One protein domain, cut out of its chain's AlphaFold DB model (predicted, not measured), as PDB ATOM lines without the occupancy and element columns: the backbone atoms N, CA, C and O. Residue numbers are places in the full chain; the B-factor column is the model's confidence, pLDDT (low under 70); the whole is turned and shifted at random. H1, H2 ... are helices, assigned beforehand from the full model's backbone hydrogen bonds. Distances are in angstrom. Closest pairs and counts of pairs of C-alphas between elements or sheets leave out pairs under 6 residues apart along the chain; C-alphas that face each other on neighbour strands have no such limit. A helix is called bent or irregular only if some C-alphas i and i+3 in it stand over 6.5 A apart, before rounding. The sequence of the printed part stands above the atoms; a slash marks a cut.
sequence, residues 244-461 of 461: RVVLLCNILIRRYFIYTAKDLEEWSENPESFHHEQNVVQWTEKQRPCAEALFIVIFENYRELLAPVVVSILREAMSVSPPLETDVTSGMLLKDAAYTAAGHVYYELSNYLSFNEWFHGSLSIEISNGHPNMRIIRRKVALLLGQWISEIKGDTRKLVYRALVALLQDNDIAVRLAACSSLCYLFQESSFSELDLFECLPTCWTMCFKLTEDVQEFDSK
ATOM      1  N   ARG A 244      24.288  54.491 278.191       97.62
ATOM      2  CA  ARG A 244      24.514  55.827 278.756       97.62
ATOM      3  C   ARG A 244      25.924  55.981 279.321       97.62
ATOM      4  O   ARG A 244      26.507  57.055 279.196       97.62
ATOM      5  N   VAL A 245      26.490  54.923 279.903       98.38
ATOM      6  CA  VAL A 245      27.889  54.900 280.365       98.38
ATOM      7  C   VAL A 245      28.855  55.066 279.185       98.38
ATOM      8  O   VAL A 245      29.780  55.877 279.256       98.38
ATOM      9  N   VAL A 246      28.612  54.368 278.072       98.62
ATOM     10  CA  VAL A 246      29.397  54.507 276.832       98.62
ATOM     11  C   VAL A 246      29.265  55.913 276.242       98.62
ATOM     12  O   VAL A 246      30.270  56.503 275.831       98.62
ATOM     13  N   LEU A 247      28.054  56.478 276.226       98.44
ATOM     14  CA  LEU A 247      27.814  57.851 275.780       98.44
ATOM     15  C   LEU A 247      28.579  58.861 276.643       98.44
ATOM     16  O   LEU A 247      29.280  59.718 276.107       98.44
ATOM     17  N   LEU A 248      28.487  58.734 277.969       98.50
ATOM     18  CA  LEU A 248      29.195  59.601 278.907       98.50
ATOM     19  C   LEU A 248      30.710  59.525 278.687       98.50
ATOM     20  O   LEU A 248      31.351  60.566 278.578       98.50
ATOM     21  N   CYS A 249      31.272  58.320 278.552       98.69
ATOM     22  CA  CYS A 249      32.694  58.120 278.255       98.69
ATOM     23  C   CYS A 249      33.119  58.847 276.967       98.69
ATOM     24  O   CYS A 249      34.084  59.614 276.974       98.69
ATOM     25  N   ASN A 250      32.350  58.689 275.884       98.56
ATOM     26  CA  ASN A 250      32.615  59.389 274.626       98.56
ATOM     27  C   ASN A 250      32.584  60.909 274.794       98.56
ATOM     28  O   ASN A 250      33.454  61.593 274.265       98.56
ATOM     29  N   ILE A 251      31.611  61.446 275.527       98.38
ATOM     30  CA  ILE A 251      31.484  62.892 275.737       98.38
ATOM     31  C   ILE A 251      32.633  63.432 276.589       98.38
ATOM     32  O   ILE A 251      33.197  64.471 276.247       98.38
ATOM     33  N   LEU A 252      33.020  62.735 277.660       98.69
ATOM     34  CA  LEU A 252      34.149  63.144 278.497       98.69
ATOM     35  C   LEU A 252      35.425  63.279 277.660       98.69
ATOM     36  O   LEU A 252      36.037  64.344 277.669       98.69
ATOM     37  N   ILE A 253      35.756  62.270 276.852       98.62
ATOM     38  CA  ILE A 253      36.982  62.278 276.042       98.62
ATOM     39  C   ILE A 253      36.874  63.252 274.859       98.62
ATOM     40  O   ILE A 253      37.770  64.054 274.621       98.62
ATOM     41  N   ARG A 254      35.775  63.221 274.102       98.12
ATOM     42  CA  ARG A 254      35.667  63.966 272.831       98.12
ATOM     43  C   ARG A 254      35.279  65.431 272.994       98.12
ATOM     44  O   ARG A 254      35.339  66.174 272.020       98.12
ATOM     45  N   ARG A 255      34.839  65.844 274.184       96.62
ATOM     46  CA  ARG A 255      34.445  67.232 274.465       96.62
ATOM     47  C   ARG A 255      35.233  67.824 275.617       96.62
ATOM     48  O   ARG A 255      35.769  68.914 275.476       96.62
ATOM     49  N   TYR A 256      35.279  67.137 276.755       97.31
ATOM     50  CA  TYR A 256      35.770  67.737 277.996       97.31
ATOM     51  C   TYR A 256      37.270  67.555 278.237       97.31
ATOM     52  O   TYR A 256      37.850  68.337 278.984       97.31
ATOM     53  N   PHE A 257      37.905  66.578 277.586       97.88
ATOM     54  CA  PHE A 257      39.364  66.420 277.578       97.88
ATOM     55  C   PHE A 257      40.036  67.247 276.477       97.88
ATOM     56  O   PHE A 257      41.252  67.248 276.383       97.88
ATOM     57  N   ILE A 258      39.285  67.905 275.597       97.50
ATOM     58  CA  ILE A 258      39.857  68.675 274.491       97.50
ATOM     59  C   ILE A 258      40.386  70.004 275.040       97.50
ATOM     60  O   ILE A 258      39.644  70.712 275.720       97.50
ATOM     61  N   TYR A 259      41.643  70.359 274.741       95.81
ATOM     62  CA  TYR A 259      42.140  71.703 275.053       95.81
ATOM     63  C   TYR A 259      41.325  72.756 274.311       95.81
ATOM     64  O   TYR A 259      41.075  72.654 273.108       95.81
ATOM     65  N   THR A 260      40.933  73.789 275.039       94.81
ATOM     66  CA  THR A 260      40.289  74.976 274.492       94.81
ATOM     67  C   THR A 260      41.330  75.928 273.907       94.81
ATOM     68  O   THR A 260      42.524  75.823 274.184       94.81
ATOM     69  N   ALA A 261      40.878  76.908 273.122       95.25
ATOM     70  CA  ALA A 261      41.755  77.972 272.632       95.25
ATOM     71  C   ALA A 261      42.444  78.728 273.783       95.25
ATOM     72  O   ALA A 261      43.623  79.044 273.679       95.25
ATOM     73  N   LYS A 262      41.723  78.933 274.893       94.75
ATOM     74  CA  LYS A 262      42.250  79.568 276.101       94.75
ATOM     75  C   LYS A 262      43.376  78.745 276.733       94.75
ATOM     76  O   LYS A 262      44.405  79.308 277.070       94.75
ATOM     77  N   ASP A 263      43.224  77.422 276.829       95.44
ATOM     78  CA  ASP A 263      44.286  76.559 277.374       95.44
ATOM     79  C   ASP A 263      45.568  76.631 276.521       95.44
ATOM     80  O   ASP A 263      46.682  76.616 277.041       95.44
ATOM     81  N   LEU A 264      45.419  76.701 275.192       96.69
ATOM     82  CA  LEU A 264      46.552  76.812 274.267       96.69
ATOM     83  C   LEU A 264      47.214  78.195 274.315       96.69
ATOM     84  O   LEU A 264      48.429  78.288 274.128       96.69
ATOM     85  N   GLU A 265      46.433  79.247 274.563       97.06
ATOM     86  CA  GLU A 265      46.921  80.608 274.803       97.06
ATOM     87  C   GLU A 265      47.722  80.666 276.109       97.06
ATOM     88  O   GLU A 265      48.894  81.039 276.066       97.06
ATOM     89  N   GLU A 266      47.167  80.167 277.219       96.00
ATOM     90  CA  GLU A 266      47.849  80.071 278.520       96.00
ATOM     91  C   GLU A 266      49.165  79.278 278.417       96.00
ATOM     92  O   GLU A 266      50.199  79.713 278.927       96.00
ATOM     93  N   TRP A 267      49.176  78.155 277.682       97.19
ATOM     94  CA  TRP A 267      50.418  77.432 277.379       97.19
ATOM     95  C   TRP A 267      51.385  78.312 276.579       97.19
ATOM     96  O   TRP A 267      52.565  78.398 276.911       97.19
ATOM     97  N   SER A 268      50.925  78.979 275.519       96.38
ATOM     98  CA  SER A 268      51.803  79.813 274.692       96.38
ATOM     99  C   SER A 268      52.454  80.966 275.458       96.38
ATOM    100  O   SER A 268      53.610  81.281 275.174       96.38
ATOM    101  N   GLU A 269      51.750  81.548 276.431       97.38
ATOM    102  CA  GLU A 269      52.242  82.645 277.265       97.38
ATOM    103  C   GLU A 269      53.268  82.170 278.295       97.38
ATOM    104  O   GLU A 269      54.328  82.782 278.437       97.38
ATOM    105  N   ASN A 270      52.973  81.078 279.006       97.44
ATOM    106  CA  ASN A 270      53.869  80.531 280.017       97.44
ATOM    107  C   ASN A 270      53.795  78.989 280.068       97.44
ATOM    108  O   ASN A 270      53.005  78.425 280.831       97.44
ATOM    109  N   PRO A 271      54.656  78.285 279.305       97.31
ATOM    110  CA  PRO A 271      54.672  76.822 279.275       97.31
ATOM    111  C   PRO A 271      55.020  76.173 280.623       97.31
ATOM    112  O   PRO A 271      54.568  75.063 280.903       97.31
ATOM    113  N   GLU A 272      55.822  76.842 281.454       97.12
ATOM    114  CA  GLU A 272      56.202  76.352 282.780       97.12
ATOM    115  C   GLU A 272      55.004  76.378 283.737       97.12
ATOM    116  O   GLU A 272      54.617  75.331 284.258       97.12
ATOM    117  N   SER A 273      54.348  77.535 283.865       95.88
ATOM    118  CA  SER A 273      53.127  77.682 284.672       95.88
ATOM    119  C   SER A 273      52.033  76.743 284.175       95.88
ATOM    120  O   SER A 273      51.400  76.046 284.967       95.88
ATOM    121  N   PHE A 274      51.850  76.643 282.853       95.69
ATOM    122  CA  PHE A 274      50.906  75.693 282.271       95.69
ATOM    123  C   PHE A 274      51.214  74.255 282.706       95.69
ATOM    124  O   PHE A 274      50.300  73.529 283.092       95.69
ATOM    125  N   HIS A 275      52.482  73.824 282.683       95.31
ATOM    126  CA  HIS A 275      52.855  72.481 283.123       95.31
ATOM    127  C   HIS A 275      52.428  72.214 284.573       95.31
ATOM    128  O   HIS A 275      51.807  71.179 284.831       95.31
ATOM    129  N   HIS A 276      52.717  73.140 285.489       92.75
ATOM    130  CA  HIS A 276      52.354  73.004 286.902       92.75
ATOM    131  C   HIS A 276      50.854  73.002 287.116       92.75
ATOM    132  O   HIS A 276      50.336  72.123 287.802       92.75
ATOM    133  N   GLU A 277      50.134  73.909 286.461       90.25
ATOM    134  CA  GLU A 277      48.678  73.970 286.547       90.25
ATOM    135  C   GLU A 277      47.999  72.667 286.114       90.25
ATOM    136  O   GLU A 277      46.988  72.289 286.706       90.25
ATOM    137  N   GLN A 278      48.553  71.957 285.124       87.69
ATOM    138  CA  GLN A 278      48.034  70.647 284.712       87.69
ATOM    139  C   GLN A 278      48.311  69.534 285.743       87.69
ATOM    140  O   GLN A 278      47.614  68.520 285.728       87.69
ATOM    141  N   ASN A 279      49.298  69.696 286.629       81.19
ATOM    142  CA  ASN A 279      49.643  68.713 287.664       81.19
ATOM    143  C   ASN A 279      48.905  68.949 288.994       81.19
ATOM    144  O   ASN A 279      48.858  68.050 289.839       81.19
ATOM    145  N   VAL A 280      48.314  70.130 289.209       85.50
ATOM    146  CA  VAL A 280      47.539  70.405 290.426       85.50
ATOM    147  C   VAL A 280      46.189  69.684 290.367       85.50
ATOM    148  O   VAL A 280      45.418  69.810 289.416       85.50
ATOM    149  N   VAL A 281      45.853  68.967 291.441       84.50
ATOM    150  CA  VAL A 281      44.563  68.280 291.596       84.50
ATOM    151  C   VAL A 281      43.439  69.309 291.805       84.50
ATOM    152  O   VAL A 281      43.075  69.619 292.936       84.50
ATOM    153  N   GLN A 282      42.887  69.831 290.705       88.94
ATOM    154  CA  GLN A 282      41.839  70.870 290.685       88.94
ATOM    155  C   GLN A 282      40.502  70.372 290.114       88.94
ATOM    156  O   GLN A 282      39.778  71.089 289.417       88.94
ATOM    157  N   TRP A 283      40.159  69.108 290.373       91.19
ATOM    158  CA  TRP A 283      38.954  68.484 289.813       91.19
ATOM    159  C   TRP A 283      37.640  69.086 290.345       91.19
ATOM    160  O   TRP A 283      36.581  68.791 289.803       91.19
ATOM    161  N   THR A 284      37.677  69.938 291.376       92.94
ATOM    162  CA  THR A 284      36.508  70.688 291.867       92.94
ATOM    163  C   THR A 284      36.424  72.124 291.345       92.94
ATOM    164  O   THR A 284      35.384  72.767 291.540       92.94
ATOM    165  N   GLU A 285      37.477  72.627 290.690       91.25
ATOM    166  CA  GLU A 285      37.588  74.013 290.214       91.25
ATOM    167  C   GLU A 285      37.662  74.151 288.691       91.25
ATOM    168  O   GLU A 285      37.123  75.129 288.178       91.25
ATOM    169  N   LYS A 286      38.295  73.208 287.978       92.69
ATOM    170  CA  LYS A 286      38.497  73.270 286.519       92.69
ATOM    171  C   LYS A 286      37.747  72.153 285.790       92.69
ATOM    172  O   LYS A 286      37.706  71.008 286.245       92.69
ATOM    173  N   GLN A 287      37.193  72.469 284.617       93.50
ATOM    174  CA  GLN A 287      36.345  71.547 283.855       93.50
ATOM    175  C   GLN A 287      37.072  70.285 283.376       93.50
ATOM    176  O   GLN A 287      36.578  69.180 283.607       93.50
ATOM    177  N   ARG A 288      38.237  70.431 282.731       94.94
ATOM    178  CA  ARG A 288      39.004  69.289 282.208       94.94
ATOM    179  C   ARG A 288      39.468  68.343 283.331       94.94
ATOM    180  O   ARG A 288      39.100  67.170 283.266       94.94
ATOM    181  N   PRO A 289      40.123  68.812 284.416       95.69
ATOM    182  CA  PRO A 289      40.445  67.961 285.566       95.69
ATOM    183  C   PRO A 289      39.221  67.278 286.192       95.69
ATOM    184  O   PRO A 289      39.295  66.118 286.593       95.69
ATOM    185  N   CYS A 290      38.071  67.962 286.255       97.62
ATOM    186  CA  CYS A 290      36.831  67.363 286.747       97.62
ATOM    187  C   CYS A 290      36.344  66.213 285.856       97.62
ATOM    188  O   CYS A 290      35.922  65.170 286.363       97.62
ATOM    189  N   ALA A 291      36.394  66.397 284.536       98.00
ATOM    190  CA  ALA A 291      35.999  65.383 283.570       98.00
ATOM    191  C   ALA A 291      36.942  64.176 283.597       98.00
ATOM    192  O   ALA A 291      36.466  63.042 283.569       98.00
ATOM    193  N   GLU A 292      38.255  64.405 283.694       97.69
ATOM    194  CA  GLU A 292      39.263  63.346 283.826       97.69
ATOM    195  C   GLU A 292      39.041  62.525 285.102       97.69
ATOM    196  O   GLU A 292      38.979  61.296 285.054       97.69
ATOM    197  N   ALA A 293      38.790  63.192 286.231       97.88
ATOM    198  CA  ALA A 293      38.505  62.514 287.490       97.88
ATOM    199  C   ALA A 293      37.181  61.723 287.460       97.88
ATOM    200  O   ALA A 293      37.094  60.639 288.040       97.88
ATOM    201  N   LEU A 294      36.146  62.236 286.784       98.56
ATOM    202  CA  LEU A 294      34.894  61.502 286.569       98.56
ATOM    203  C   LEU A 294      35.105  60.289 285.651       98.56
ATOM    204  O   LEU A 294      34.580  59.214 285.934       98.56
ATOM    205  N   PHE A 295      35.881  60.445 284.576       98.75
ATOM    206  CA  PHE A 295      36.214  59.363 283.651       98.75
ATOM    207  C   PHE A 295      36.894  58.196 284.370       98.75
ATOM    208  O   PHE A 295      36.452  57.066 284.190       98.75
ATOM    209  N   ILE A 296      37.888  58.464 285.225       98.06
ATOM    210  CA  ILE A 296      38.589  57.427 286.001       98.06
ATOM    211  C   ILE A 296      37.593  56.614 286.838       98.06
ATOM    212  O   ILE A 296      37.543  55.391 286.730       98.06
ATOM    213  N   VAL A 297      36.733  57.289 287.609       97.81
ATOM    214  CA  VAL A 297      35.747  56.629 288.484       97.81
ATOM    215  C   VAL A 297      34.730  55.806 287.686       97.81
ATOM    216  O   VAL A 297      34.367  54.696 288.080       97.81
ATOM    217  N   ILE A 298      34.240  56.337 286.563       97.62
ATOM    218  CA  ILE A 298      33.300  55.612 285.702       97.62
ATOM    219  C   ILE A 298      33.992  54.411 285.045       97.62
ATOM    220  O   ILE A 298      33.411  53.328 285.009       97.62
ATOM    221  N   PHE A 299      35.234  54.563 284.585       98.19
ATOM    222  CA  PHE A 299      36.007  53.471 284.006       98.19
ATOM    223  C   PHE A 299      36.229  52.339 285.011       98.19
ATOM    224  O   PHE A 299      35.927  51.192 284.699       98.19
ATOM    225  N   GLU A 300      36.654  52.647 286.238       96.12
ATOM    226  CA  GLU A 300      36.846  51.647 287.299       96.12
ATOM    227  C   GLU A 300      35.582  50.817 287.568       96.12
ATOM    228  O   GLU A 300      35.657  49.610 287.807       96.12
ATOM    229  N   ASN A 301      34.407  51.448 287.505       94.62
ATOM    230  CA  ASN A 301      33.128  50.785 287.749       94.62
ATOM    231  C   ASN A 301      32.610  49.974 286.538       94.62
ATOM    232  O   ASN A 301      31.778  49.088 286.729       94.62
ATOM    233  N   TYR A 302      33.084  50.255 285.316       96.62
ATOM    234  CA  TYR A 302      32.583  49.669 284.061       96.62
ATOM    235  C   TYR A 302      33.709  49.226 283.105       96.62
ATOM    236  O   TYR A 302      33.555  49.283 281.884       96.62
ATOM    237  N   ARG A 303      34.843  48.771 283.651       96.06
ATOM    238  CA  ARG A 303      36.092  48.494 282.913       96.06
ATOM    239  C   ARG A 303      35.913  47.605 281.677       96.06
ATOM    240  O   ARG A 303      36.380  47.953 280.600       96.06
ATOM    241  N   GLU A 304      35.159  46.512 281.804       95.19
ATOM    242  CA  GLU A 304      34.948  45.529 280.730       95.19
ATOM    243  C   GLU A 304      34.145  46.126 279.568       95.19
ATOM    244  O   GLU A 304      34.394  45.826 278.404       95.19
ATOM    245  N   LEU A 305      33.200  47.015 279.886       97.31
ATOM    246  CA  LEU A 305      32.395  47.725 278.900       97.31
ATOM    247  C   LEU A 305      33.197  48.843 278.223       97.31
ATOM    248  O   LEU A 305      33.044  49.076 277.025       97.31
ATOM    249  N   LEU A 306      34.026  49.559 278.987       98.44
ATOM    250  CA  LEU A 306      34.672  50.786 278.530       98.44
ATOM    251  C   LEU A 306      36.056  50.585 277.914       98.44
ATOM    252  O   LEU A 306      36.431  51.392 277.064       98.44
ATOM    253  N   ALA A 307      36.797  49.529 278.254       97.94
ATOM    254  CA  ALA A 307      38.115  49.288 277.667       97.94
ATOM    255  C   ALA A 307      38.068  49.187 276.125       97.94
ATOM    256  O   ALA A 307      38.805  49.935 275.471       97.94
ATOM    257  N   PRO A 308      37.154  48.412 275.495       97.56
ATOM    258  CA  PRO A 308      37.030  48.393 274.034       97.56
ATOM    259  C   PRO A 308      36.645  49.753 273.432       97.56
ATOM    260  O   PRO A 308      37.094  50.098 272.338       97.56
ATOM    261  N   VAL A 309      35.838  50.546 274.147       98.44
ATOM    262  CA  VAL A 309      35.418  51.887 273.710       98.44
ATOM    263  C   VAL A 309      36.608  52.841 273.684       98.44
ATOM    264  O   VAL A 309      36.816  53.524 272.683       98.44
ATOM    265  N   VAL A 310      37.425  52.855 274.741       98.44
ATOM    266  CA  VAL A 310      38.634  53.691 274.814       98.44
ATOM    267  C   VAL A 310      39.627  53.298 273.719       98.44
ATOM    268  O   VAL A 310      40.140  54.180 273.032       98.44
ATOM    269  N   VAL A 311      39.835  51.998 273.467       98.00
ATOM    270  CA  VAL A 311      40.671  51.531 272.343       98.00
ATOM    271  C   VAL A 311      40.119  51.997 270.995       98.00
ATOM    272  O   VAL A 311      40.888  52.410 270.127       98.00
ATOM    273  N   SER A 312      38.799  51.956 270.798       98.06
ATOM    274  CA  SER A 312      38.175  52.443 269.563       98.06
ATOM    275  C   SER A 312      38.412  53.940 269.357       98.06
ATOM    276  O   SER A 312      38.775  54.345 268.255       98.06
ATOM    277  N   ILE A 313      38.242  54.753 270.405       98.31
ATOM    278  CA  ILE A 313      38.496  56.202 270.352       98.31
ATOM    279  C   ILE A 313      39.974  56.469 270.053       98.31
ATOM    280  O   ILE A 313      40.283  57.307 269.211       98.31
ATOM    281  N   LEU A 314      40.883  55.728 270.693       97.50
ATOM    282  CA  LEU A 314      42.322  55.836 270.464       97.50
ATOM    283  C   LEU A 314      42.692  55.558 269.002       97.50
ATOM    284  O   LEU A 314      43.380  56.363 268.377       97.50
ATOM    285  N   ARG A 315      42.195  54.453 268.435       96.06
ATOM    286  CA  ARG A 315      42.449  54.083 267.033       96.06
ATOM    287  C   ARG A 315      41.888  55.111 266.056       96.06
ATOM    288  O   ARG A 315      42.558  55.458 265.088       96.06
ATOM    289  N   GLU A 316      40.685  55.617 266.314       96.50
ATOM    290  CA  GLU A 316      40.096  56.683 265.504       96.50
ATOM    291  C   GLU A 316      40.953  57.950 265.559       96.50
ATOM    292  O   GLU A 316      41.322  58.471 264.508       96.50
ATOM    293  N   ALA A 317      41.334  58.401 266.756       95.94
ATOM    294  CA  ALA A 317      42.142  59.601 266.951       95.94
ATOM    295  C   ALA A 317      43.501  59.513 266.231       95.94
ATOM    296  O   ALA A 317      43.947  60.475 265.605       95.94
ATOM    297  N   MET A 318      44.128  58.333 266.257       93.38
ATOM    298  CA  MET A 318      45.350  58.046 265.502       93.38
ATOM    299  C   MET A 318      45.136  58.046 263.981       93.38
ATOM    300  O   MET A 318      46.057  58.376 263.244       93.38
ATOM    301  N   SER A 319      43.940  57.693 263.499       92.75
ATOM    302  CA  SER A 319      43.627  57.694 262.064       92.75
ATOM    303  C   SER A 319      43.333  59.089 261.503       92.75
ATOM    304  O   SER A 319      43.665  59.363 260.351       92.75
ATOM    305  N   VAL A 320      42.730  59.977 262.304       92.44
ATOM    306  CA  VAL A 320      42.315  61.323 261.863       92.44
ATOM    307  C   VAL A 320      43.389  62.393 262.059       92.44
ATOM    308  O   VAL A 320      43.293  63.452 261.449       92.44
ATOM    309  N   SER A 321      44.406  62.131 262.882       92.06
ATOM    310  CA  SER A 321      45.593  62.979 263.012       92.06
ATOM    311  C   SER A 321      46.814  62.183 262.546       92.06
ATOM    312  O   SER A 321      47.204  61.221 263.207       92.06
ATOM    313  N   PRO A 322      47.423  62.515 261.398       86.25
ATOM    314  CA  PRO A 322      48.610  61.815 260.926       86.25
ATOM    315  C   PRO A 322      49.852  62.192 261.762       86.25
ATOM    316  O   PRO A 322      49.936  63.304 262.276       86.25
ATOM    317  N   PRO A 323      50.874  61.320 261.874       80.88
ATOM    318  CA  PRO A 323      52.088  61.618 262.652       80.88
ATOM    319  C   PRO A 323      52.896  62.836 262.163       80.88
ATOM    320  O   PRO A 323      53.635  63.455 262.928       80.88
ATOM    321  N   LEU A 324      52.761  63.183 260.880       80.94
ATOM    322  CA  LEU A 324      53.496  64.263 260.208       80.94
ATOM    323  C   LEU A 324      52.671  65.555 260.070       80.94
ATOM    324  O   LEU A 324      52.899  66.350 259.163       80.94
ATOM    325  N   GLU A 325      51.685  65.750 260.941       85.75
ATOM    326  CA  GLU A 325      50.834  66.938 260.954       85.75
ATOM    327  C   GLU A 325      51.604  68.203 261.383       85.75
ATOM    328  O   GLU A 325      52.526  68.146 262.203       85.75
ATOM    329  N   THR A 326      51.229  69.353 260.814       88.62
ATOM    330  CA  THR A 326      51.844  70.661 261.106       88.62
ATOM    331  C   THR A 326      50.881  71.635 261.773       88.62
ATOM    332  O   THR A 326      51.318  72.459 262.570       88.62
ATOM    333  N   ASP A 327      49.580  71.539 261.511       92.56
ATOM    334  CA  ASP A 327      48.575  72.453 262.056       92.56
ATOM    335  C   ASP A 327      47.895  71.875 263.298       92.56
ATOM    336  O   ASP A 327      47.747  70.664 263.438       92.56
ATOM    337  N   VAL A 328      47.446  72.747 264.205       94.44
ATOM    338  CA  VAL A 328      46.622  72.315 265.341       94.44
ATOM    339  C   VAL A 328      45.201  72.067 264.839       94.44
ATOM    340  O   VAL A 328      44.400  72.994 264.716       94.44
ATOM    341  N   THR A 329      44.887  70.812 264.522       95.25
ATOM    342  CA  THR A 329      43.550  70.404 264.074       95.25
ATOM    343  C   THR A 329      42.715  69.831 265.214       95.25
ATOM    344  O   THR A 329      43.222  69.432 266.266       95.25
ATOM    345  N   SER A 330      41.406  69.716 264.991       95.12
ATOM    346  CA  SER A 330      40.519  68.975 265.895       95.12
ATOM    347  C   SER A 330      40.947  67.511 266.065       95.12
ATOM    348  O   SER A 330      40.782  66.956 267.149       95.12
ATOM    349  N   GLY A 331      41.542  66.906 265.029       96.44
ATOM    350  CA  GLY A 331      42.118  65.564 265.091       96.44
ATOM    351  C   GLY A 331      43.297  65.484 266.061       96.44
ATOM    352  O   GLY A 331      43.337  64.577 266.891       96.44
ATOM    353  N   MET A 332      44.221  66.451 266.011       97.12
ATOM    354  CA  MET A 332      45.364  66.522 266.932       97.12
ATOM    355  C   MET A 332      44.909  66.660 268.389       97.12
ATOM    356  O   MET A 332      45.413  65.967 269.273       97.12
ATOM    357  N   LEU A 333      43.919  67.519 268.651       97.88
ATOM    358  CA  LEU A 333      43.388  67.708 270.003       97.88
ATOM    359  C   LEU A 333      42.620  66.473 270.501       97.88
ATOM    360  O   LEU A 333      42.729  66.113 271.674       97.88
ATOM    361  N   LEU A 334      41.893  65.779 269.619       98.31
ATOM    362  CA  LEU A 334      41.269  64.495 269.949       98.31
ATOM    363  C   LEU A 334      42.318  63.422 270.262       98.31
ATOM    364  O   LEU A 334      42.107  62.616 271.166       98.31
ATOM    365  N   LYS A 335      43.454  63.419 269.558       97.81
ATOM    366  CA  LYS A 335      44.573  62.521 269.855       97.81
ATOM    367  C   LYS A 335      45.177  62.798 271.230       97.81
ATOM    368  O   LYS A 335      45.355  61.849 271.988       97.81
ATOM    369  N   ASP A 336      45.404  64.061 271.598       97.75
ATOM    370  CA  ASP A 336      45.823  64.425 272.964       97.75
ATOM    371  C   ASP A 336      44.842  63.896 274.026       97.75
ATOM    372  O   ASP A 336      45.247  63.261 275.008       97.75
ATOM    373  N   ALA A 337      43.541  64.103 273.812       98.50
ATOM    374  CA  ALA A 337      42.497  63.624 274.711       98.50
ATOM    375  C   ALA A 337      42.459  62.090 274.803       98.50
ATOM    376  O   ALA A 337      42.388  61.534 275.900       98.50
ATOM    377  N   ALA A 338      42.558  61.389 273.673       98.50
ATOM    378  CA  ALA A 338      42.569  59.931 273.635       98.50
ATOM    379  C   ALA A 338      43.813  59.346 274.322       98.50
ATOM    380  O   ALA A 338      43.701  58.380 275.075       98.50
ATOM    381  N   TYR A 339      44.985  59.961 274.130       98.38
ATOM    382  CA  TYR A 339      46.216  59.573 274.824       98.38
ATOM    383  C   TYR A 339      46.104  59.839 276.328       98.38
ATOM    384  O   TYR A 339      46.550  59.021 277.125       98.38
ATOM    385  N   THR A 340      45.447  60.931 276.731       97.88
ATOM    386  CA  THR A 340      45.149  61.215 278.147       97.88
ATOM    387  C   THR A 340      44.277  60.123 278.762       97.88
ATOM    388  O   THR A 340      44.606  59.593 279.819       97.88
ATOM    389  N   ALA A 341      43.192  59.743 278.083       98.44
ATOM    390  CA  ALA A 341      42.313  58.669 278.534       98.44
ATOM    391  C   ALA A 341      43.066  57.337 278.655       98.44
ATOM    392  O   ALA A 341      42.948  56.666 279.676       98.44
ATOM    393  N   ALA A 342      43.877  56.990 277.651       98.00
ATOM    394  CA  ALA A 342      44.694  55.779 277.653       98.00
ATOM    395  C   ALA A 342      45.761  55.775 278.758       98.00
ATOM    396  O   ALA A 342      46.046  54.729 279.336       98.00
ATOM    397  N   GLY A 343      46.325  56.940 279.075       96.88
ATOM    398  CA  GLY A 343      47.240  57.136 280.194       96.88
ATOM    399  C   GLY A 343      46.595  56.861 281.550       96.88
ATOM    400  O   GLY A 343      47.147  56.121 282.357       96.88
ATOM    401  N   HIS A 344      45.388  57.385 281.781       96.69
ATOM    402  CA  HIS A 344      44.658  57.220 283.048       96.69
ATOM    403  C   HIS A 344      44.241  55.775 283.352       96.69
ATOM    404  O   HIS A 344      44.104  55.406 284.516       96.69
ATOM    405  N   VAL A 345      44.029  54.953 282.322       96.69
ATOM    406  CA  VAL A 345      43.481  53.585 282.452       96.69
ATOM    407  C   VAL A 345      44.432  52.511 281.924       96.69
ATOM    408  O   VAL A 345      43.999  51.427 281.528       96.69
ATOM    409  N   TYR A 346      45.735  52.808 281.923       94.56
ATOM    410  CA  TYR A 346      46.778  51.962 281.335       94.56
ATOM    411  C   TYR A 346      46.730  50.505 281.822       94.56
ATOM    412  O   TYR A 346      46.888  49.592 281.017       94.56
ATOM    413  N   TYR A 347      46.447  50.291 283.114       92.31
ATOM    414  CA  TYR A 347      46.444  48.977 283.767       92.31
ATOM    415  C   TYR A 347      45.424  48.001 283.168       92.31
ATOM    416  O   TYR A 347      45.646  46.794 283.163       92.31
ATOM    417  N   GLU A 348      44.288  48.510 282.693       94.62
ATOM    418  CA  GLU A 348      43.267  47.698 282.032       94.62
ATOM    419  C   GLU A 348      43.483  47.714 280.520       94.62
ATOM    420  O   GLU A 348      43.308  46.694 279.854       94.62
ATOM    421  N   LEU A 349      43.877  48.866 279.963       94.56
ATOM    422  CA  LEU A 349      44.026  49.037 278.523       94.56
ATOM    423  C   LEU A 349      45.171  48.195 277.945       94.56
ATOM    424  O   LEU A 349      45.079  47.781 276.789       94.56
ATOM    425  N   SER A 350      46.203  47.889 278.735       93.50
ATOM    426  CA  SER A 350      47.311  47.004 278.347       93.50
ATOM    427  C   SER A 350      46.850  45.586 277.979       93.50
ATOM    428  O   SER A 350      47.492  44.927 277.162       93.50
ATOM    429  N   ASN A 351      45.688  45.141 278.474       94.44
ATOM    430  CA  ASN A 351      45.075  43.870 278.073       94.44
ATOM    431  C   ASN A 351      44.497  43.901 276.645       94.44
ATOM    432  O   ASN A 351      44.278  42.849 276.045       94.44
ATOM    433  N   TYR A 352      44.237  45.091 276.093       94.75
ATOM    434  CA  TYR A 352      43.587  45.295 274.790       94.75
ATOM    435  C   TYR A 352      44.497  45.972 273.753       94.75
ATOM    436  O   TYR A 352      44.133  46.052 272.573       94.75
ATOM    437  N   LEU A 353      45.657  46.479 274.175       94.06
ATOM    438  CA  LEU A 353      46.575  47.261 273.356       94.06
ATOM    439  C   LEU A 353      48.025  46.822 273.583       94.06
ATOM    440  O   LEU A 353      48.546  46.899 274.693       94.06
ATOM    441  N   SER A 354      48.710  46.439 272.504       93.81
ATOM    442  CA  SER A 354      50.152  46.196 272.534       93.81
ATOM    443  C   SER A 354      50.902  47.525 272.583       93.81
ATOM    444  O   SER A 354      50.986  48.237 271.579       93.81
ATOM    445  N   PHE A 355      51.482  47.853 273.742       94.81
ATOM    446  CA  PHE A 355      52.312  49.052 273.884       94.81
ATOM    447  C   PHE A 355      53.476  49.056 272.884       94.81
ATOM    448  O   PHE A 355      53.788  50.088 272.300       94.81
ATOM    449  N   ASN A 356      54.088  47.893 272.640       94.75
ATOM    450  CA  ASN A 356      55.197  47.774 271.700       94.75
ATOM    451  C   ASN A 356      54.790  48.188 270.275       94.75
ATOM    452  O   ASN A 356      55.454  49.013 269.649       94.75
ATOM    453  N   GLU A 357      53.670  47.664 269.775       94.12
ATOM    454  CA  GLU A 357      53.157  48.025 268.446       94.12
ATOM    455  C   GLU A 357      52.755  49.498 268.381       94.12
ATOM    456  O   GLU A 357      53.056  50.180 267.402       94.12
ATOM    457  N   TRP A 358      52.124  50.010 269.437       95.00
ATOM    458  CA  TRP A 358      51.720  51.410 269.503       95.00
ATOM    459  C   TRP A 358      52.922  52.363 269.495       95.00
ATOM    460  O   TRP A 358      52.929  53.356 268.760       95.00
ATOM    461  N   PHE A 359      53.972  52.035 270.251       96.00
ATOM    462  CA  PHE A 359      55.191  52.832 270.312       96.00
ATOM    463  C   PHE A 359      55.894  52.902 268.953       96.00
ATOM    464  O   PHE A 359      56.209  53.993 268.468       96.00
ATOM    465  N   HIS A 360      56.101  51.752 268.311       94.31
ATOM    466  CA  HIS A 360      56.777  51.678 267.015       94.31
ATOM    467  C   HIS A 360      55.931  52.224 265.858       94.31
ATOM    468  O   HIS A 360      56.477  52.822 264.937       94.31
ATOM    469  N   GLY A 361      54.611  52.031 265.900       91.94
ATOM    470  CA  GLY A 361      53.708  52.432 264.822       91.94
ATOM    471  C   GLY A 361      53.256  53.891 264.874       91.94
ATOM    472  O   GLY A 361      52.849  54.418 263.843       91.94
ATOM    473  N   SER A 362      53.306  54.542 266.043       93.44
ATOM    474  CA  SER A 362      52.802  55.912 266.211       93.44
ATOM    475  C   SER A 362      53.698  56.777 267.089       93.44
ATOM    476  O   SER A 362      54.273  57.744 266.593       93.44
ATOM    477  N   LEU A 363      53.863  56.431 268.372       95.81
ATOM    478  CA  LEU A 363      54.443  57.350 269.364       95.81
ATOM    479  C   LEU A 363      55.863  57.797 268.984       95.81
ATOM    480  O   LEU A 363      56.175  58.983 269.028       95.81
ATOM    481  N   SER A 364      56.719  56.867 268.558       95.19
ATOM    482  CA  SER A 364      58.098  57.179 268.151       95.19
ATOM    483  C   SER A 364      58.179  58.093 266.917       95.19
ATOM    484  O   SER A 364      59.068  58.945 266.830       95.19
ATOM    485  N   ILE A 365      57.230  57.961 265.986       94.38
ATOM    486  CA  ILE A 365      57.139  58.788 264.776       94.38
ATOM    487  C   ILE A 365      56.684  60.203 265.150       94.38
ATOM    488  O   ILE A 365      57.264  61.186 264.695       94.38
ATOM    489  N   GLU A 366      55.685  60.308 266.027       95.19
ATOM    490  CA  GLU A 366      55.134  61.581 266.507       95.19
ATOM    491  C   GLU A 366      56.154  62.395 267.311       95.19
ATOM    492  O   GLU A 366      56.263  63.604 267.117       95.19
ATOM    493  N   ILE A 367      56.944  61.736 268.168       95.00
ATOM    494  CA  ILE A 367      58.040  62.369 268.922       95.00
ATOM    495  C   ILE A 367      59.093  62.964 267.981       95.00
ATOM    496  O   ILE A 367      59.644  64.027 268.260       95.00
ATOM    497  N   SER A 368      59.356  62.296 266.857       93.50
ATOM    498  CA  SER A 368      60.373  62.716 265.888       93.50
ATOM    499  C   SER A 368      59.950  63.934 265.054       93.50
ATOM    500  O   SER A 368      60.786  64.544 264.386       93.50
ATOM    501  N   ASN A 369      58.668  64.314 265.081       93.62
ATOM    502  CA  ASN A 369      58.173  65.487 264.370       93.62
ATOM    503  C   ASN A 369      58.479  66.773 265.162       93.62
ATOM    504  O   ASN A 369      57.769  67.150 266.098       93.62
ATOM    505  N   GLY A 370      59.542  67.467 264.749       92.25
ATOM    506  CA  GLY A 370      60.037  68.697 265.377       92.25
ATOM    507  C   GLY A 370      59.217  69.964 265.105       92.25
ATOM    508  O   GLY A 370      59.642  71.045 265.508       92.25
ATOM    509  N   HIS A 371      58.065  69.878 264.429       95.19
ATOM    510  CA  HIS A 371      57.232  71.056 264.176       95.19
ATOM    511  C   HIS A 371      56.773  71.710 265.501       95.19
ATOM    512  O   HIS A 371      56.402  70.986 266.430       95.19
ATOM    513  N   PRO A 372      56.745  73.053 265.635       93.94
ATOM    514  CA  PRO A 372      56.369  73.713 266.891       93.94
ATOM    515  C   PRO A 372      55.001  73.286 267.438       93.94
ATOM    516  O   PRO A 372      54.886  72.989 268.622       93.94
ATOM    517  N   ASN A 373      53.986  73.146 266.577       94.12
ATOM    518  CA  ASN A 373      52.637  72.731 266.992       94.12
ATOM    519  C   ASN A 373      52.577  71.295 267.531       94.12
ATOM    520  O   ASN A 373      51.736  70.983 268.372       94.12
ATOM    521  N   MET A 374      53.521  70.436 267.130       95.06
ATOM    522  CA  MET A 374      53.603  69.070 267.645       95.06
ATOM    523  C   MET A 374      54.031  69.009 269.113       95.06
ATOM    524  O   MET A 374      53.943  67.938 269.706       95.06
ATOM    525  N   ARG A 375      54.391  70.137 269.751       96.44
ATOM    526  CA  ARG A 375      54.606  70.214 271.207       96.44
ATOM    527  C   ARG A 375      53.438  69.651 272.022       96.44
ATOM    528  O   ARG A 375      53.670  69.067 273.075       96.44
ATOM    529  N   ILE A 376      52.204  69.767 271.513       96.94
ATOM    530  CA  ILE A 376      50.995  69.221 272.149       96.94
ATOM    531  C   ILE A 376      51.124  67.701 272.275       96.94
ATOM    532  O   ILE A 376      51.089  67.151 273.378       96.94
ATOM    533  N   ILE A 377      51.360  67.035 271.144       97.38
ATOM    534  CA  ILE A 377      51.516  65.583 271.087       97.38
ATOM    535  C   ILE A 377      52.804  65.154 271.787       97.38
ATOM    536  O   ILE A 377      52.757  64.251 272.611       97.38
ATOM    537  N   ARG A 378      53.939  65.822 271.560       97.81
ATOM    538  CA  ARG A 378      55.221  65.470 272.194       97.81
ATOM    539  C   ARG A 378      55.154  65.534 273.721       97.81
ATOM    540  O   ARG A 378      55.579  64.584 274.377       97.81
ATOM    541  N   ARG A 379      54.544  66.581 274.299       97.81
ATOM    542  CA  ARG A 379      54.292  66.662 275.751       97.81
ATOM    543  C   ARG A 379      53.407  65.511 276.216       97.81
ATOM    544  O   ARG A 379      53.704  64.880 277.227       97.81
ATOM    545  N   LYS A 380      52.312  65.237 275.501       97.38
ATOM    546  CA  LYS A 380      51.374  64.177 275.884       97.38
ATOM    547  C   LYS A 380      52.014  62.796 275.823       97.38
ATOM    548  O   LYS A 380      51.832  62.012 276.748       97.38
ATOM    549  N   VAL A 381      52.790  62.520 274.780       97.81
ATOM    550  CA  VAL A 381      53.538  61.273 274.641       97.81
ATOM    551  C   VAL A 381      54.573  61.149 275.756       97.81
ATOM    552  O   VAL A 381      54.647  60.083 276.351       97.81
ATOM    553  N   ALA A 382      55.293  62.219 276.122       98.06
ATOM    554  CA  ALA A 382      56.204  62.190 277.270       98.06
ATOM    555  C   ALA A 382      55.500  61.671 278.537       98.06
ATOM    556  O   ALA A 382      55.923  60.664 279.097       98.06
ATOM    557  N   LEU A 383      54.377  62.298 278.916       96.94
ATOM    558  CA  LEU A 383      53.580  61.908 280.089       96.94
ATOM    559  C   LEU A 383      53.070  60.465 279.995       96.94
ATOM    560  O   LEU A 383      53.147  59.714 280.966       96.94
ATOM    561  N   LEU A 384      52.569  60.074 278.823       97.06
ATOM    562  CA  LEU A 384      52.062  58.730 278.565       97.06
ATOM    563  C   LEU A 384      53.146  57.666 278.787       97.06
ATOM    564  O   LEU A 384      52.871  56.639 279.400       97.06
ATOM    565  N   LEU A 385      54.375  57.915 278.319       96.25
ATOM    566  CA  LEU A 385      55.509  57.006 278.514       96.25
ATOM    567  C   LEU A 385      55.837  56.819 280.001       96.25
ATOM    568  O   LEU A 385      56.132  55.701 280.416       96.25
ATOM    569  N   GLY A 386      55.747  57.886 280.804       94.56
ATOM    570  CA  GLY A 386      55.895  57.803 282.259       94.56
ATOM    571  C   GLY A 386      54.776  56.995 282.924       94.56
ATOM    572  O   GLY A 386      55.045  56.169 283.788       94.56
ATOM    573  N   GLN A 387      53.527  57.181 282.490       93.81
ATOM    574  CA  GLN A 387      52.361  56.467 283.034       93.81
ATOM    575  C   GLN A 387      52.370  54.969 282.705       93.81
ATOM    576  O   GLN A 387      52.002  54.151 283.542       93.81
ATOM    577  N   TRP A 388      52.797  54.605 281.495       94.69
ATOM    578  CA  TRP A 388      52.810  53.222 281.011       94.69
ATOM    579  C   TRP A 388      54.082  52.456 281.379       94.69
ATOM    580  O   TRP A 388      54.236  51.322 280.936       94.69
ATOM    581  N   ILE A 389      54.993  53.038 282.167       90.62
ATOM    582  CA  ILE A 389      56.350  52.513 282.385       90.62
ATOM    583  C   ILE A 389      56.388  51.039 282.825       90.62
ATOM    584  O   ILE A 389      57.240  50.282 282.355       90.62
ATOM    585  N   SER A 390      55.430  50.603 283.648       89.44
ATOM    586  CA  SER A 390      55.303  49.220 284.130       89.44
ATOM    587  C   SER A 390      54.933  48.213 283.027       89.44
ATOM    588  O   SER A 390      55.255  47.026 283.124       89.44
ATOM    589  N   GLU A 391      54.328  48.680 281.934       89.81
ATOM    590  CA  GLU A 391      53.953  47.876 280.767       89.81
ATOM    591  C   GLU A 391      55.062  47.813 279.700       89.81
ATOM    592  O   GLU A 391      54.982  47.020 278.756       89.81
ATOM    593  N   ILE A 392      56.137  48.598 279.852       89.25
ATOM    594  CA  ILE A 392      57.240  48.685 278.885       89.25
ATOM    595  C   ILE A 392      58.282  47.598 279.165       89.25
ATOM    596  O   ILE A 392      59.017  47.623 280.162       89.25
ATOM    597  N   LYS A 393      58.373  46.634 278.246       84.88
ATOM    598  CA  LYS A 393      59.180  45.413 278.391       84.88
ATOM    599  C   LYS A 393      60.192  45.272 277.251       84.88
ATOM    600  O   LYS A 393      59.988  45.799 276.162       84.88
ATOM    601  N   GLY A 394      61.261  44.516 277.503       86.25
ATOM    602  CA  GLY A 394      62.259  44.152 276.491       86.25
ATOM    603  C   GLY A 394      63.008  45.347 275.892       86.25
ATOM    604  O   GLY A 394      63.200  46.370 276.549       86.25
ATOM    605  N   ASP A 395      63.424  45.217 274.631       87.31
ATOM    606  CA  ASP A 395      64.260  46.209 273.938       87.31
ATOM    607  C   ASP A 395      63.574  47.571 273.742       87.31
ATOM    608  O   ASP A 395      64.244  48.604 273.659       87.31
ATOM    609  N   THR A 396      62.239  47.602 273.740       91.62
ATOM    610  CA  THR A 396      61.430  48.826 273.640       91.62
ATOM    611  C   THR A 396      61.742  49.802 274.766       91.62
ATOM    612  O   THR A 396      61.708  51.014 274.568       91.62
ATOM    613  N   ARG A 397      62.122  49.289 275.941       89.69
ATOM    614  CA  ARG A 397      62.489  50.095 277.106       89.69
ATOM    615  C   ARG A 397      63.643  51.050 276.810       89.69
ATOM    616  O   ARG A 397      63.512  52.249 277.029       89.69
ATOM    617  N   LYS A 398      64.729  50.551 276.212       89.88
ATOM    618  CA  LYS A 398      65.885  51.376 275.815       89.88
ATOM    619  C   LYS A 398      65.488  52.477 274.832       89.88
ATOM    620  O   LYS A 398      65.986  53.599 274.903       89.88
ATOM    621  N   LEU A 399      64.573  52.169 273.912       92.94
ATOM    622  CA  LEU A 399      64.072  53.138 272.935       92.94
ATOM    623  C   LEU A 399      63.210  54.218 273.588       92.94
ATOM    624  O   LEU A 399      63.336  55.388 273.238       92.94
ATOM    625  N   VAL A 400      62.383  53.846 274.563       93.81
ATOM    626  CA  VAL A 400      61.595  54.793 275.359       93.81
ATOM    627  C   VAL A 400      62.509  55.719 276.156       93.81
ATOM    628  O   VAL A 400      62.265  56.921 276.202       93.81
ATOM    629  N   TYR A 401      63.603  55.200 276.715       91.56
ATOM    630  CA  TYR A 401      64.559  56.006 277.479       91.56
ATOM    631  C   TYR A 401      65.238  57.034 276.574       91.56
ATOM    632  O   TYR A 401      65.269  58.224 276.888       91.56
ATOM    633  N   ARG A 402      65.694  56.598 275.393       93.00
ATOM    634  CA  ARG A 402      66.212  57.487 274.343       93.00
ATOM    635  C   ARG A 402      65.190  58.548 273.936       93.00
ATOM    636  O   ARG A 402      65.558  59.709 273.791       93.00
ATOM    637  N   ALA A 403      63.924  58.168 273.776       95.62
ATOM    638  CA  ALA A 403      62.857  59.090 273.403       95.62
ATOM    639  C   ALA A 403      62.596  60.146 274.491       95.62
ATOM    640  O   ALA A 403      62.509  61.329 274.173       95.62
ATOM    641  N   LEU A 404      62.541  59.755 275.768       96.25
ATOM    642  CA  LEU A 404      62.384  60.692 276.887       96.25
ATOM    643  C   LEU A 404      63.576  61.655 277.001       96.25
ATOM    644  O   LEU A 404      63.377  62.857 277.157       96.25
ATOM    645  N   VAL A 405      64.810  61.166 276.850       95.50
ATOM    646  CA  VAL A 405      66.010  62.024 276.848       95.50
ATOM    647  C   VAL A 405      66.050  62.950 275.623       95.50
ATOM    648  O   VAL A 405      66.536  64.079 275.716       95.50
ATOM    649  N   ALA A 406      65.520  62.522 274.476       95.81
ATOM    650  CA  ALA A 406      65.348  63.394 273.314       95.81
ATOM    651  C   ALA A 406      64.310  64.498 273.583       95.81
ATOM    652  O   ALA A 406      64.562  65.657 273.274       95.81
ATOM    653  N   LEU A 407      63.185  64.176 274.226       97.69
ATOM    654  CA  LEU A 407      62.155  65.153 274.607       97.69
ATOM    655  C   LEU A 407      62.624  66.134 275.694       97.69
ATOM    656  O   LEU A 407      62.165  67.271 275.744       97.69
ATOM    657  N   LEU A 408      63.587  65.744 276.530       96.81
ATOM    658  CA  LEU A 408      64.235  66.650 277.484       96.81
ATOM    659  C   LEU A 408      65.041  67.772 276.788       96.81
ATOM    660  O   LEU A 408      65.338  68.796 277.407       96.81
ATOM    661  N   GLN A 409      65.364  67.594 275.501       95.56
ATOM    662  CA  GLN A 409      66.042  68.568 274.633       95.56
ATOM    663  C   GLN A 409      65.069  69.402 273.779       95.56
ATOM    664  O   GLN A 409      65.521  70.137 272.903       95.56
ATOM    665  N   ASP A 410      63.751  69.279 273.984       97.38
ATOM    666  CA  ASP A 410      62.753  70.032 273.215       97.38
ATOM    667  C   ASP A 410      62.912  71.553 273.388       97.38
ATOM    668  O   ASP A 410      63.490  72.029 274.361       97.38
ATOM    669  N   ASN A 411      62.367  72.333 272.456       95.31
ATOM    670  CA  ASN A 411      62.354  73.791 272.575       95.31
ATOM    671  C   ASN A 411      61.275  74.283 273.555       95.31
ATOM    672  O   ASN A 411      61.407  75.373 274.106       95.31
ATOM    673  N   ASP A 412      60.205  73.511 273.764       97.69
ATOM    674  CA  ASP A 412      59.107  73.887 274.655       97.69
ATOM    675  C   ASP A 412      59.357  73.408 276.096       97.69
ATOM    676  O   ASP A 412      59.537  72.215 276.356       97.69
ATOM    677  N   ILE A 413      59.336  74.339 277.055       97.81
ATOM    678  CA  ILE A 413      59.609  74.050 278.473       97.81
ATOM    679  C   ILE A 413      58.605  73.039 279.048       97.81
ATOM    680  O   ILE A 413      59.003  72.150 279.802       97.81
ATOM    681  N   ALA A 414      57.328  73.089 278.651       97.69
ATOM    682  CA  ALA A 414      56.321  72.162 279.168       97.69
ATOM    683  C   ALA A 414      56.577  70.717 278.711       97.69
ATOM    684  O   ALA A 414      56.273  69.779 279.457       97.69
ATOM    685  N   VAL A 415      57.128  70.533 277.502       98.25
ATOM    686  CA  VAL A 415      57.562  69.225 276.979       98.25
ATOM    687  C   VAL A 415      58.756  68.709 277.778       98.25
ATOM    688  O   VAL A 415      58.735  67.563 278.226       98.25
ATOM    689  N   ARG A 416      59.763  69.557 278.020       98.12
ATOM    690  CA  ARG A 416      60.960  69.183 278.793       98.12
ATOM    691  C   ARG A 416      60.611  68.790 280.226       98.12
ATOM    692  O   ARG A 416      61.086  67.762 280.700       98.12
ATOM    693  N   LEU A 417      59.740  69.551 280.892       97.75
ATOM    694  CA  LEU A 417      59.246  69.237 282.237       97.75
ATOM    695  C   LEU A 417      58.457  67.919 282.265       97.75
ATOM    696  O   LEU A 417      58.655  67.097 283.156       97.75
ATOM    697  N   ALA A 418      57.616  67.662 281.256       97.56
ATOM    698  CA  ALA A 418      56.900  66.390 281.133       97.56
ATOM    699  C   ALA A 418      57.844  65.196 280.928       97.56
ATOM    700  O   ALA A 418      57.645  64.140 281.536       97.56
ATOM    701  N   ALA A 419      58.889  65.361 280.114       97.75
ATOM    702  CA  ALA A 419      59.925  64.352 279.930       97.75
ATOM    703  C   ALA A 419      60.712  64.110 281.227       97.75
ATOM    704  O   ALA A 419      60.904  62.960 281.611       97.75
ATOM    705  N   CYS A 420      61.092  65.179 281.934       96.25
ATOM    706  CA  CYS A 420      61.779  65.112 283.224       96.25
ATOM    707  C   CYS A 420      60.946  64.355 284.273       96.25
ATOM    708  O   CYS A 420      61.417  63.381 284.854       96.25
ATOM    709  N   SER A 421      59.670  64.720 284.442       94.44
ATOM    710  CA  SER A 421      58.745  64.025 285.350       94.44
ATOM    711  C   SER A 421      58.609  62.534 285.010       94.44
ATOM    712  O   SER A 421      58.641  61.678 285.893       94.44
ATOM    713  N   SER A 422      58.547  62.202 283.719       95.62
ATOM    714  CA  SER A 422      58.445  60.815 283.251       95.62
ATOM    715  C   SER A 422      59.725  60.008 283.487       95.62
ATOM    716  O   SER A 422      59.652  58.832 283.840       95.62
ATOM    717  N   LEU A 423      60.895  60.642 283.364       93.69
ATOM    718  CA  LEU A 423      62.177  60.052 283.761       93.69
ATOM    719  C   LEU A 423      62.232  59.799 285.277       93.69
ATOM    720  O   LEU A 423      62.734  58.759 285.693       93.69
ATOM    721  N   CYS A 424      61.665  60.681 286.106       91.31
ATOM    722  CA  CYS A 424      61.572  60.455 287.552       91.31
ATOM    723  C   CYS A 424      60.741  59.210 287.899       91.31
ATOM    724  O   CYS A 424      61.191  58.405 288.713       91.31
ATOM    725  N   TYR A 425      59.578  59.010 287.266       89.00
ATOM    726  CA  TYR A 425      58.781  57.788 287.464       89.00
ATOM    727  C   TYR A 425      59.557  56.529 287.072       89.00
ATOM    728  O   TYR A 425      59.541  55.532 287.786       89.00
ATOM    729  N   LEU A 426      60.300  56.601 285.971       86.50
ATOM    730  CA  LEU A 426      61.161  55.522 285.504       86.50
ATOM    731  C   LEU A 426      62.271  55.183 286.503       86.50
ATOM    732  O   LEU A 426      62.510  54.005 286.757       86.50
ATOM    733  N   PHE A 427      62.935  56.178 287.095       85.81
ATOM    734  CA  PHE A 427      63.977  55.939 288.103       85.81
ATOM    735  C   PHE A 427      63.439  55.338 289.400       85.81
ATOM    736  O   PHE A 427      64.169  54.652 290.112       85.81
ATOM    737  N   GLN A 428      62.172  55.601 289.710       86.69
ATOM    738  CA  GLN A 428      61.490  55.037 290.871       86.69
ATOM    739  C   GLN A 428      60.979  53.613 290.616       86.69
ATOM    740  O   GLN A 428      60.573  52.933 291.560       86.69
ATOM    741  N   GLU A 429      61.007  53.145 289.366       83.62
ATOM    742  CA  GLU A 429      60.427  51.867 288.998       83.62
ATOM    743  C   GLU A 429      61.307  50.692 289.430       83.62
ATOM    744  O   GLU A 429      62.511  50.640 289.182       83.62
ATOM    745  N   SER A 430      60.678  49.680 290.032       78.81
ATOM    746  CA  SER A 430      61.382  48.506 290.571       78.81
ATOM    747  C   SER A 430      62.188  47.721 289.527       78.81
ATOM    748  O   SER A 430      63.154  47.040 289.866       78.81
ATOM    749  N   SER A 431      61.794  47.816 288.254       77.81
ATOM    750  CA  SER A 431      62.445  47.136 287.132       77.81
ATOM    751  C   SER A 431      63.499  47.988 286.415       77.81
ATOM    752  O   SER A 431      63.946  47.605 285.328       77.81
ATOM    753  N   PHE A 432      63.887  49.130 286.996       81.38
ATOM    754  CA  PHE A 432      64.904  50.018 286.445       81.38
ATOM    755  C   PHE A 432      66.254  49.304 286.270       81.38
ATOM    756  O   PHE A 432      66.725  48.577 287.145       81.38
ATOM    757  N   SER A 433      66.889  49.540 285.120       79.56
ATOM    758  CA  SER A 433      68.240  49.076 284.816       79.56
ATOM    759  C   SER A 433      69.086  50.247 284.339       79.56
ATOM    760  O   SER A 433      68.778  50.875 283.325       79.56
ATOM    761  N   GLU A 434      70.190  50.507 285.037       79.62
ATOM    762  CA  GLU A 434      71.161  51.539 284.654       79.62
ATOM    763  C   GLU A 434      71.753  51.286 283.259       79.62
ATOM    764  O   GLU A 434      72.018  52.229 282.513       79.62
ATOM    765  N   LEU A 435      71.902  50.013 282.871       82.69
ATOM    766  CA  LEU A 435      72.436  49.611 281.567       82.69
ATOM    767  C   LEU A 435      71.558  50.089 280.406       82.69
ATOM    768  O   LEU A 435      72.076  50.388 279.331       82.69
ATOM    769  N   ASP A 436      70.246  50.186 280.621       81.25
ATOM    770  CA  ASP A 436      69.302  50.629 279.596       81.25
ATOM    771  C   ASP A 436      69.383  52.146 279.352       81.25
ATOM    772  O   ASP A 436      69.042  52.606 278.263       81.25
ATOM    773  N   LEU A 437      69.852  52.924 280.340       82.69
ATOM    774  CA  LEU A 437      70.036  54.376 280.233       82.69
ATOM    775  C   LEU A 437      71.484  54.780 279.924       82.69
ATOM    776  O   LEU A 437      71.715  55.904 279.486       82.69
ATOM    777  N   PHE A 438      72.450  53.887 280.137       86.81
ATOM    778  CA  PHE A 438      73.883  54.194 280.147       86.81
ATOM    779  C   PHE A 438      74.351  55.064 278.970       86.81
ATOM    780  O   PHE A 438      75.038  56.062 279.172       86.81
ATOM    781  N   GLU A 439      73.927  54.742 277.746       87.06
ATOM    782  CA  GLU A 439      74.313  55.492 276.543       87.06
ATOM    783  C   GLU A 439      73.762  56.926 276.499       87.06
ATOM    784  O   GLU A 439      74.361  57.803 275.881       87.06
ATOM    785  N   CYS A 440      72.622  57.177 277.143       90.31
ATOM    786  CA  CYS A 440      71.945  58.474 277.149       90.31
ATOM    787  C   CYS A 440      72.144  59.247 278.454       90.31
ATOM    788  O   CYS A 440      71.747  60.410 278.533       90.31
ATOM    789  N   LEU A 441      72.762  58.631 279.466       90.00
ATOM    790  CA  LEU A 441      72.964  59.216 280.787       90.00
ATOM    791  C   LEU A 441      73.721  60.557 280.745       90.00
ATOM    792  O   LEU A 441      73.251  61.487 281.400       90.00
ATOM    793  N   PRO A 442      74.817  60.730 279.969       93.19
ATOM    794  CA  PRO A 442      75.503  62.021 279.896       93.19
ATOM    795  C   PRO A 442      74.590  63.137 279.380       93.19
ATOM    796  O   PRO A 442      74.521  64.209 279.976       93.19
ATOM    797  N   THR A 443      73.834  62.868 278.311       94.44
ATOM    798  CA  THR A 443      72.880  63.828 277.743       94.44
ATOM    799  C   THR A 443      71.753  64.130 278.721       94.44
ATOM    800  O   THR A 443      71.429  65.295 278.925       94.44
ATOM    801  N   CYS A 444      71.192  63.099 279.360       94.12
ATOM    802  CA  CYS A 444      70.160  63.251 280.380       94.12
ATOM    803  C   CYS A 444      70.642  64.175 281.505       94.12
ATOM    804  O   CYS A 444      69.976  65.155 281.819       94.12
ATOM    805  N   TRP A 445      71.832  63.908 282.050       93.06
ATOM    806  CA  TRP A 445      72.435  64.702 283.115       93.06
ATOM    807  C   TRP A 445      72.601  66.166 282.704       93.06
ATOM    808  O   TRP A 445      72.074  67.054 283.369       93.06
ATOM    809  N   THR A 446      73.269  66.436 281.578       96.00
ATOM    810  CA  THR A 446      73.488  67.810 281.103       96.00
ATOM    811  C   THR A 446      72.174  68.555 280.866       96.00
ATOM    812  O   THR A 446      72.067  69.733 281.204       96.00
ATOM    813  N   MET A 447      71.164  67.887 280.305       95.88
ATOM    814  CA  MET A 447      69.881  68.523 280.008       95.88
ATOM    815  C   MET A 447      69.028  68.776 281.251       95.88
ATOM    816  O   MET A 447      68.310  69.773 281.261       95.88
ATOM    817  N   CYS A 448      69.144  67.960 282.304       94.44
ATOM    818  CA  CYS A 448      68.515  68.254 283.594       94.44
ATOM    819  C   CYS A 448      69.070  69.549 284.205       94.44
ATOM    820  O   CYS A 448      68.289  70.424 284.553       94.44
ATOM    821  N   PHE A 449      70.398  69.727 284.255       94.50
ATOM    822  CA  PHE A 449      70.994  70.973 284.768       94.50
ATOM    823  C   PHE A 449      70.592  72.187 283.939       94.50
ATOM    824  O   PHE A 449      70.216  73.218 284.489       94.50
ATOM    825  N   LYS A 450      70.612  72.045 282.611       95.69
ATOM    826  CA  LYS A 450      70.152  73.107 281.720       95.69
ATOM    827  C   LYS A 450      68.675  73.437 281.953       95.69
ATOM    828  O   LYS A 450      68.297  74.599 281.919       95.69
ATOM    829  N   LEU A 451      67.830  72.434 282.207       96.50
ATOM    830  CA  LEU A 451      66.427  72.666 282.552       96.50
ATOM    831  C   LEU A 451      66.305  73.468 283.851       96.50
ATOM    832  O   LEU A 451      65.561  74.439 283.858       96.50
ATOM    833  N   THR A 452      67.077  73.144 284.893       95.19
ATOM    834  CA  THR A 452      67.113  73.909 286.155       95.19
ATOM    835  C   THR A 452      67.524  75.378 285.959       95.19
ATOM    836  O   THR A 452      67.064  76.246 286.703       95.19
ATOM    837  N   GLU A 453      68.381  75.674 284.975       94.50
ATOM    838  CA  GLU A 453      68.768  77.045 284.605       94.50
ATOM    839  C   GLU A 453      67.666  77.788 283.829       94.50
ATOM    840  O   GLU A 453      67.488  78.992 284.021       94.50
ATOM    841  N   ASP A 454      66.930  77.079 282.970       94.38
ATOM    842  CA  ASP A 454      65.911  77.657 282.086       94.38
ATOM    843  C   ASP A 454      64.568  77.923 282.805       94.38
ATOM    844  O   ASP A 454      63.816  78.813 282.399       94.38
ATOM    845  N   VAL A 455      64.264  77.171 283.868       96.38
ATOM    846  CA  VAL A 455      63.012  77.262 284.646       96.38
ATOM    847  C   VAL A 455      63.087  78.297 285.774       96.38
ATOM    848  O   VAL A 455      64.136  78.523 286.388       96.38
ATOM    849  N   GLN A 456      61.958  78.938 286.077       94.06
ATOM    850  CA  GLN A 456      61.872  80.017 287.065       94.06
ATOM    851  C   GLN A 456      61.214  79.591 288.377       94.06
ATOM    852  O   GLN A 456      61.620  80.065 289.445       94.06
ATOM    853  N   GLU A 457      60.221  78.711 288.319       90.94
ATOM    854  CA  GLU A 457      59.451  78.271 289.475       90.94
ATOM    855  C   GLU A 457      60.262  77.319 290.352       90.94
ATOM    856  O   GLU A 457      61.068  76.520 289.879       90.94
ATOM    857  N   PHE A 458      60.056  77.415 291.665       89.12
ATOM    858  CA  PHE A 458      60.786  76.585 292.621       89.12
ATOM    859  C   PHE A 458      60.431  75.103 292.475       89.12
ATOM    860  O   PHE A 458      61.321  74.271 292.547       89.12
ATOM    861  N   ASP A 459      59.161  74.789 292.202       87.12
ATOM    862  CA  ASP A 459      58.700  73.409 292.021       87.12
ATOM    863  C   ASP A 459      59.287  72.746 290.756       87.12
ATOM    864  O   ASP A 459      59.301  71.521 290.656       87.12
ATOM    865  N   SER A 460      59.787  73.538 289.794       89.38
ATOM    866  CA  SER A 460      60.495  73.041 288.603       89.38
ATOM    867  C   SER A 460      61.960  72.681 288.858       89.38
ATOM    868  O   SER A 460      62.529  71.909 288.083       89.38
ATOM    869  N   LYS A 461      62.595  73.317 289.851       86.62
ATOM    870  CA  LYS A 461      64.033  73.200 290.138       86.62
ATOM    871  C   LYS A 461      64.319  72.001 291.022       86.62
ATOM    872  O   LYS A 461      65.343  71.338 290.740       86.62
TER     873      LYS A 461
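What this domain is: This is residues 244 to 461 of the 461 residues of an uncharacterized protein of Aegilops tauschii subsp. strangulata (UniProt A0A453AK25). The domain is a row of helical hairpins, H5 with H6, H8 with H9 and H10 with H11, along its longest axis, with H1 and H4 near one end and H13 at the other. H6, H9 and H11 run the same way, H9 between the other two, and short helices H2 and H3 lie along one border of the row. The printed part has 218 residues with thirteen named helices, H1 to H13 in chain order, and no named strand; its class is all helix. It is compact, with a radius of gyration of the C-alphas of 16.7 A and spans of 51 by 40 by 32 A.

How they stand to each other: H5, residues 303 to 320, is irregular, but only just: C-alphas 305 and 308 are 6.8 A apart. It forms a helical hairpin with H6, residues 330 to 344, at a shallow tilt of 32 degrees; their closest C-alphas, Ala 317 and Lys 335, are 4.8 A apart. H1, residues 244 to 256, touches H5 with residues 246 to 250 alone, closest C-alphas Val 246 and Leu 306, 6.7 A. H4, residues 287 to 301, touches H1, closest C-alphas Arg 288 and Tyr 256, 5.5 A. H7, residues 346 to 349, touches residues 303 to 311 of H5 alone, closest C-alphas Leu 349 and Ala 307, 6.0 A. H9, residues 372 to 387, touches H6 the same way at a shallow tilt of 14 degrees, closest C-alphas Leu 384 and Gly 343, 5.3 A. H8, residues 355 to 367, irregular with C-alphas 361 and 364 7.3 A apart, H9, H10, residues 396 to 407, and H11, residues 413 to 428, form an up and down bundle, each running against the one before. H3, residues 271 to 279, touches residues 413 to 418 of H11 alone, closest C-alphas Pro 271 and Ala 414, 4.9 A; H2, residues 261 to 269, touches H3 only at the corner. H12, residues 434 to 437, touches residues 397 to 402 of H10 alone, and H13, residues 441 to 454, only just touches H11, with 3 pairs of C-alphas within 8 A. Every O i to N i+4 pair is within hydrogen-bond range in H1, H2, H3, H4, H6, H10, H11 and H13, against 12 of 14 in H5, 7 of 9 in H8 and 10 of 12 in H9; H7 and H12 are too short for one.

Where its parts are: H5 is 25.4 A long, H9 24.0 A and H11 22.8 A. H1 begins at C-alpha 244 (24.514, 55.827, 278.756); H13 ends at C-alpha 454 (65.911, 77.657, 282.086).

The domain as a whole: The C-alphas farthest apart, Arg 244 and Pro 442, are 51.4 A apart. The printed part has no cut, no link is long, and no printed residue is under 70 in pLDDT.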